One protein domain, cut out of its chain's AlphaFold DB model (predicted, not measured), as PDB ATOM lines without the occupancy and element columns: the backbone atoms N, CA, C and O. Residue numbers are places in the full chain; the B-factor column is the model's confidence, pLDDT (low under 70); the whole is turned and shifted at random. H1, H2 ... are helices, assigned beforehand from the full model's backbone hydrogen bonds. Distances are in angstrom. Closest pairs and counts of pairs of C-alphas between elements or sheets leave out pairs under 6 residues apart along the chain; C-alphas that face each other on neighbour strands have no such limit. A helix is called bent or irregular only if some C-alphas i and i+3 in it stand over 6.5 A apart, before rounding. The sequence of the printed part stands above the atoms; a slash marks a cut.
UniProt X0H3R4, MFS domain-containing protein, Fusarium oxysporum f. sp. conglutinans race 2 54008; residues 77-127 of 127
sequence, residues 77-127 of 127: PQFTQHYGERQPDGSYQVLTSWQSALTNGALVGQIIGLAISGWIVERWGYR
ATOM      1  N   PRO A  77     -40.024  61.669  -8.720       82.75
ATOM      2  CA  PRO A  77     -41.045  61.941  -7.712       82.75
ATOM      3  C   PRO A  77     -42.369  62.418  -8.319       82.75
ATOM      4  O   PRO A  77     -43.429  62.144  -7.773       82.75
ATOM      5  N   GLN A  78     -42.343  63.101  -9.468       85.94
ATOM      6  CA  GLN A  78     -43.563  63.500 -10.178       85.94
ATOM      7  C   GLN A  78     -44.307  62.286 -10.748       85.94
ATOM      8  O   GLN A  78     -45.535  62.245 -10.730       85.94
ATOM      9  N   PHE A  79     -43.565  61.288 -11.233       85.12
ATOM     10  CA  PHE A  79     -44.137  60.055 -11.764       85.12
ATOM     11  C   PHE A  79     -44.719  59.198 -10.638       85.12
ATOM     12  O   PHE A  79     -45.855  58.737 -10.742       85.12
ATOM     13  N   THR A  80     -43.993  59.050  -9.525       85.50
ATOM     14  CA  THR A  80     -44.481  58.292  -8.365       85.50
ATOM     15  C   THR A  80     -45.635  58.982  -7.643       85.50
ATOM     16  O   THR A  80     -46.487  58.295  -7.097       85.50
ATOM     17  N   GLN A  81     -45.735  60.312  -7.664       83.69
ATOM     18  CA  GLN A  81     -46.908  61.013  -7.126       83.69
ATOM     19  C   GLN A  81     -48.164  60.819  -7.984       83.69
ATOM     20  O   GLN A  81     -49.268  60.832  -7.446       83.69
ATOM     21  N   HIS A  82     -48.014  60.666  -9.302       85.00
ATOM     22  CA  HIS A  82     -49.153  60.508 -10.207       85.00
ATOM     23  C   HIS A  82     -49.613  59.050 -10.345       85.00
ATOM     24  O   HIS A  82     -50.812  58.786 -10.376       85.00
ATOM     25  N   TYR A  83     -48.670  58.107 -10.426       83.31
ATOM     26  CA  TYR A  83     -48.938  56.683 -10.667       83.31
ATOM     27  C   TYR A  83     -48.635  55.777  -9.467       83.31
ATOM     28  O   TYR A  83     -48.863  54.569  -9.533       83.31
ATOM     29  N   GLY A  84     -48.065  56.322  -8.394       83.88
ATOM     30  CA  GLY A  84     -47.735  55.579  -7.186       83.88
ATOM     31  C   GLY A  84     -48.771  55.734  -6.085       83.88
ATOM     32  O   GLY A  84     -49.616  56.626  -6.091       83.88
ATOM     33  N   GLU A  85     -48.678  54.837  -5.113       84.69
ATOM     34  CA  GLU A  85     -49.507  54.856  -3.915       84.69
ATOM     35  C   GLU A  85     -48.689  55.337  -2.723       84.69
ATOM     36  O   GLU A  85     -47.464  55.186  -2.676       84.69
ATOM     37  N   ARG A  86     -49.383  55.925  -1.748       85.62
ATOM     38  CA  ARG A  86     -48.767  56.372  -0.504       85.62
ATOM     39  C   ARG A  86     -48.404  55.156   0.346       85.62
ATOM     40  O   ARG A  86     -49.286  54.424   0.790       85.62
ATOM     41  N   GLN A  87     -47.117  54.964   0.602       85.31
ATOM     42  CA  GLN A  87     -46.627  53.934   1.511       85.31
ATOM     43  C   GLN A  87     -46.904  54.295   2.984       85.31
ATOM     44  O   GLN A  87     -47.107  55.468   3.322       85.31
ATOM     45  N   PRO A  88     -46.858  53.303   3.897       83.50
ATOM     46  CA  PRO A  88     -46.977  53.528   5.341       83.50
ATOM     47  C   PRO A  88     -45.934  54.500   5.914       83.50
ATOM     48  O   PRO A  88     -46.190  55.145   6.926       83.50
ATOM     49  N   ASP A  89     -44.776  54.623   5.261       83.88
ATOM     50  CA  ASP A  89     -43.694  55.548   5.619       83.88
ATOM     51  C   ASP A  89     -43.934  56.998   5.144       83.88
ATOM     52  O   ASP A  89     -43.145  57.894   5.440       83.88
ATOM     53  N   GLY A  90     -45.040  57.249   4.434       79.81
ATOM     54  CA  GLY A  90     -45.394  58.556   3.887       79.81
ATOM     55  C   GLY A  90     -44.747  58.886   2.540       79.81
ATOM     56  O   GLY A  90     -45.049  59.951   1.997       79.81
ATOM     57  N   SER A  91     -43.911  58.002   1.989       84.56
ATOM     58  CA  SER A  91     -43.374  58.127   0.632       84.56
ATOM     59  C   SER A  91     -44.410  57.718  -0.426       84.56
ATOM     60  O   SER A  91     -45.450  57.137  -0.110       84.56
ATOM     61  N   TYR A  92     -44.160  58.105  -1.680       84.00
ATOM     62  CA  TYR A  92     -44.944  57.680  -2.838       84.00
ATOM     63  C   TYR A  92     -44.050  56.851  -3.750       84.00
ATOM     64  O   TYR A  92     -43.011  57.332  -4.212       84.00
ATOM     65  N   GLN A  93     -44.477  55.629  -4.039       86.00
ATOM     66  CA  GLN A  93     -43.793  54.707  -4.941       86.00
ATOM     67  C   GLN A  93     -44.826  53.950  -5.767       86.00
ATOM     68  O   GLN A  93     -45.944  53.680  -5.320       86.00
ATOM     69  N   VAL A  94     -44.437  53.601  -6.989       86.56
ATOM     70  CA  VAL A  94     -45.235  52.749  -7.878       86.56
ATOM     71  C   VAL A  94     -45.345  51.357  -7.264       86.56
ATOM     72  O   VAL A  94     -44.355  50.850  -6.738       86.56
ATOM     73  N   LEU A  95     -46.513  50.709  -7.340       86.62
ATOM     74  CA  LEU A  95     -46.665  49.356  -6.797       86.62
ATOM     75  C   LEU A  95     -45.635  48.404  -7.410       86.62
ATOM     76  O   LEU A  95     -45.434  48.371  -8.627       86.62
ATOM     77  N   THR A  96     -45.064  47.543  -6.569       86.44
ATOM     78  CA  THR A  96     -44.113  46.506  -6.984       86.44
ATOM     79  C   THR A  96     -44.686  45.593  -8.072       86.44
ATOM     80  O   THR A  96     -43.950  45.151  -8.953       86.44
ATOM     81  N   SER A  97     -46.000  45.338  -8.057       88.75
ATOM     82  CA  SER A  97     -46.688  44.552  -9.087       88.75
ATOM     83  C   SER A  97     -46.607  45.210 -10.466       88.75
ATOM     84  O   SER A  97     -46.271  44.533 -11.435       88.75
ATOM     85  N   TRP A  98     -46.839  46.521 -10.557       88.62
ATOM     86  CA  TRP A  98     -46.743  47.284 -11.805       88.62
ATOM     87  C   TRP A  98     -45.306  47.400 -12.299       88.62
ATOM     88  O   TRP A  98     -45.056  47.177 -13.481       88.62
ATOM     89  N   GLN A  99     -44.354  47.667 -11.403       89.44
ATOM     90  CA  GLN A  99     -42.933  47.677 -11.762       89.44
ATOM     91  C   GLN A  99     -42.498  46.325 -12.348       89.44
ATOM     92  O   GLN A  99     -41.891  46.269 -13.415       89.44
ATOM     93  N   SER A 100     -42.877  45.224 -11.691       90.44
ATOM     94  CA  SER A 100     -42.568  43.869 -12.162       90.44
ATOM     95  C   SER A 100     -43.261  43.555 -13.485       90.44
ATOM     96  O   SER A 100     -42.652  42.954 -14.365       90.44
ATOM     97  N   ALA A 101     -44.522  43.965 -13.646       91.19
ATOM     98  CA  ALA A 101     -45.278  43.743 -14.872       91.19
ATOM     99  C   ALA A 101     -44.666  44.484 -16.068       91.19
ATOM    100  O   ALA A 101     -44.550  43.898 -17.140       91.19
ATOM    101  N   LEU A 102     -44.237  45.736 -15.890       90.31
ATOM    102  CA  LEU A 102     -43.623  46.535 -16.954       90.31
ATOM    103  C   LEU A 102     -42.251  45.982 -17.357       90.31
ATOM    104  O   LEU A 102     -42.004  45.760 -18.542       90.31
ATOM    105  N   THR A 103     -41.389  45.684 -16.383       89.31
ATOM    106  CA  THR A 103     -40.042  45.160 -16.653       89.31
ATOM    107  C   THR A 103     -40.088  43.757 -17.255       89.31
ATOM    108  O   THR A 103     -39.477  43.499 -18.290       89.31
ATOM    109  N   ASN A 104     -40.854  42.842 -16.654       91.56
ATOM    110  CA  ASN A 104     -40.963  41.477 -17.171       91.56
ATOM    111  C   ASN A 104     -41.779  41.426 -18.468       91.56
ATOM    112  O   ASN A 104     -41.506  40.590 -19.324       91.56
ATOM    113  N   GLY A 105     -42.748  42.327 -18.643       92.06
ATOM    114  CA  GLY A 105     -43.513  42.464 -19.879       92.06
ATOM    115  C   GLY A 105     -42.629  42.824 -21.071       92.06
ATOM    116  O   GLY A 105     -42.775  42.216 -22.130       92.06
ATOM    117  N   ALA A 106     -41.667  43.737 -20.888       90.19
ATOM    118  CA  ALA A 106     -40.685  44.069 -21.919       90.19
ATOM    119  C   ALA A 106     -39.836  42.847 -22.319       90.19
ATOM    120  O   ALA A 106     -39.721  42.539 -23.506       90.19
ATOM    121  N   LEU A 107     -39.327  42.090 -21.339       90.94
ATOM    122  CA  LEU A 107     -38.534  40.875 -21.581       90.94
ATOM    123  C   LEU A 107     -39.338  39.783 -22.305       90.94
ATOM    124  O   LEU A 107     -38.858  39.162 -23.250       90.94
ATOM    125  N   VAL A 108     -40.585  39.553 -21.891       94.69
ATOM    126  CA  VAL A 108     -41.470  38.586 -22.560       94.69
ATOM    127  C   VAL A 108     -41.777  39.037 -23.989       94.69
ATOM    128  O   VAL A 108     -41.754  38.216 -24.907       94.69
ATOM    129  N   GLY A 109     -42.009  40.335 -24.198       92.31
ATOM    130  CA  GLY A 109     -42.198  40.921 -25.523       92.31
ATOM    131  C   GLY A 109     -41.004  40.680 -26.449       92.31
ATOM    132  O   GLY A 109     -41.203  40.278 -27.593       92.31
ATOM    133  N   GLN A 110     -39.775  40.832 -25.943       91.56
ATOM    134  CA  GLN A 110     -38.551  40.514 -26.687       91.56
ATOM    135  C   GLN A 110     -38.491  39.036 -27.081       91.56
ATOM    136  O   GLN A 110     -38.244  38.724 -28.244       91.56
ATOM    137  N   ILE A 111     -38.769  38.118 -26.149       94.25
ATOM    138  CA  ILE A 111     -38.763  36.673 -26.428       94.25
ATOM    139  C   ILE A 111     -39.763  36.333 -27.537       94.25
ATOM    140  O   ILE A 111     -39.423  35.635 -28.493       94.25
ATOM    141  N   ILE A 112     -40.990  36.848 -27.432       96.25
ATOM    142  CA  ILE A 112     -42.037  36.620 -28.433       96.25
ATOM    143  C   ILE A 112     -41.636  37.240 -29.776       96.25
ATOM    144  O   ILE A 112     -41.759  36.588 -30.812       96.25
ATOM    145  N   GLY A 113     -41.120  38.470 -29.770       93.00
ATOM    146  CA  GLY A 113     -40.667  39.166 -30.972       93.00
ATOM    147  C   GLY A 113     -39.554  38.413 -31.701       93.00
ATOM    148  O   GLY A 113     -39.638  38.216 -32.912       93.00
ATOM    149  N   LEU A 114     -38.557  37.914 -30.967       92.00
ATOM    150  CA  LEU A 114     -37.467  37.106 -31.517       92.00
ATOM    151  C   LEU A 114     -37.963  35.760 -32.053       92.00
ATOM    152  O   LEU A 114     -37.545  35.348 -33.133       92.00
ATOM    153  N   ALA A 115     -38.883  35.099 -31.348       94.19
ATOM    154  CA  ALA A 115     -39.480  33.850 -31.813       94.19
ATOM    155  C   ALA A 115     -40.244  34.045 -33.134       94.19
ATOM    156  O   ALA A 115     -40.058  33.277 -34.079       94.19
ATOM    157  N   ILE A 116     -41.052  35.108 -33.233       94.38
ATOM    158  CA  ILE A 116     -41.768  35.466 -34.464       94.38
ATOM    159  C   ILE A 116     -40.774  35.816 -35.573       94.38
ATOM    160  O   ILE A 116     -40.925  35.341 -36.696       94.38
ATOM    161  N   SER A 117     -39.742  36.608 -35.271       90.06
ATOM    162  CA  SER A 117     -38.708  36.963 -36.245       90.06
ATOM    163  C   SER A 117     -38.001  35.722 -36.793       90.06
ATOM    164  O   SER A 117     -37.830  35.609 -38.005       90.06
ATOM    165  N   GLY A 118     -37.630  34.771 -35.931       89.06
ATOM    166  CA  GLY A 118     -37.027  33.502 -36.342       89.06
ATOM    167  C   GLY A 118     -37.950  32.698 -37.257       89.06
ATOM    168  O   GLY A 118     -37.530  32.255 -38.326       89.06
ATOM    169  N   TRP A 119     -39.230  32.600 -36.895       91.38
ATOM    170  CA  TRP A 119     -40.235  31.916 -37.709       91.38
ATOM    171  C   TRP A 119     -40.440  32.571 -39.085       91.38
ATOM    172  O   TRP A 119     -40.516  31.879 -40.101       91.38
ATOM    173  N   ILE A 120     -40.489  33.906 -39.147       91.00
ATOM    174  CA  ILE A 120     -40.621  34.651 -40.410       91.00
ATOM    175  C   ILE A 120     -39.405  34.409 -41.309       91.00
ATOM    176  O   ILE A 120     -39.566  34.146 -42.503       91.00
ATOM    177  N   VAL A 121     -38.198  34.472 -40.742       90.00
ATOM    178  CA  VAL A 121     -36.944  34.238 -41.468       90.00
ATOM    179  C   VAL A 121     -36.906  32.829 -42.060       90.00
ATOM    180  O   VAL A 121     -36.558  32.671 -43.229       90.00
ATOM    181  N   GLU A 122     -37.317  31.814 -41.301       85.38
ATOM    182  CA  GLU A 122     -37.380  30.433 -41.786       85.38
ATOM    183  C   GLU A 122     -38.434  30.258 -42.891       85.38
ATOM    184  O   GLU A 122     -38.218  29.538 -43.867       85.38
ATOM    185  N   ARG A 123     -39.568  30.964 -42.788       83.50
ATOM    186  CA  ARG A 123     -40.675  30.825 -43.738       83.50
ATOM    187  C   ARG A 123     -40.455  31.544 -45.069       83.50
ATOM    188  O   ARG A 123     -40.960  31.054 -46.089       83.50
ATOM    189  N   TRP A 124     -39.795  32.703 -45.067       79.00
ATOM    190  CA  TRP A 124     -39.625  33.566 -46.248       79.00
ATOM    191  C   TRP A 124     -38.184  33.684 -46.758       79.00
ATOM    192  O   TRP A 124     -37.996  34.129 -47.890       79.00
ATOM    193  N   GLY A 125     -37.201  33.196 -45.998       65.44
ATOM    194  CA  GLY A 125     -35.791  33.169 -46.377       65.44
ATOM    195  C   GLY A 125     -35.119  34.546 -46.355       65.44
ATOM    196  O   GLY A 125     -35.747  35.577 -46.598       65.44
ATOM    197  N   TYR A 126     -33.810  34.562 -46.090       57.91
ATOM    198  CA  TYR A 126     -32.968  35.735 -46.330       57.91
ATOM    199  C   TYR A 126     -32.853  35.932 -47.847       57.91
ATOM    200  O   TYR A 126     -32.185  35.148 -48.520       57.91
ATOM    201  N   ARG A 127     -33.552  36.925 -48.396       55.59
ATOM    202  CA  ARG A 127     -33.311  37.401 -49.764       55.59
ATOM    203  C   ARG A 127     -32.304  38.536 -49.756       55.59
ATOM    204  O   ARG A 127     -32.419  39.397 -48.858       55.59
TER     205      ARG A 127
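AT A GLANCE: This is residues 77 to 127 of the 127 residues of the protein "MFS domain-containing protein" of Fusarium oxysporum f. sp. conglutinans race 2 54008 (UniProt X0H3R4). A small head at one end is followed by one long helix that makes the length, like a short knob on a long shaft. The head holds the short helix H1 and a loop, residues 84 to 95, that folds back on itself; the shaft is H2, of which residues 99 to 124 stick out free, followed by the free end, residues 125 to 127. The printed part has 51 residues with two named helices, H1 then H2, and no named strand; the class is all helix, with 36 residues in the helices. The whole is extended, with a radius of gyration of the C-alphas of 18.8 A, and spans 58 by 17 by 8 A, a rod.

HOW THE PARTS SIT: H1, residues 77 to 83, comes first. Residues 84 to 95 follow, a long link of 12 residues. Within it residues 85 to 86 pair with residues 92 to 93, antiparallel, a pairing too short to bear a strand name. H2, residues 96 to 124, comes next; H1 and H2 are apart, with no C-alpha of the one within 8 A of the other. In both helices every O i to N i+4 pair is within hydrogen-bond range. Residues 99 to 127 stand free, of which 99 to 124 belong to H2.

IN THESE COORDINATES: H1 begins with C-alpha 77 at (-41.045, 61.941, -7.712) and ends at Tyr 83, 7 residues in all. H2 has 29 residues and runs 41.6 A from C-alpha 96 at (-44.113, 46.506, -6.984) to C-alpha 124 at (-39.625, 33.566, -46.248). Neither helix is bent.

THE WHOLE: The two C-alphas farthest apart are those of Asp 89 and Arg 127, at 59.2 A. The printed part has no cut and ends at residue 127, the chain's last. The mean pLDDT of the printed part is 86.4; residues 125 to 127 are under 70, where the model's confidence is low.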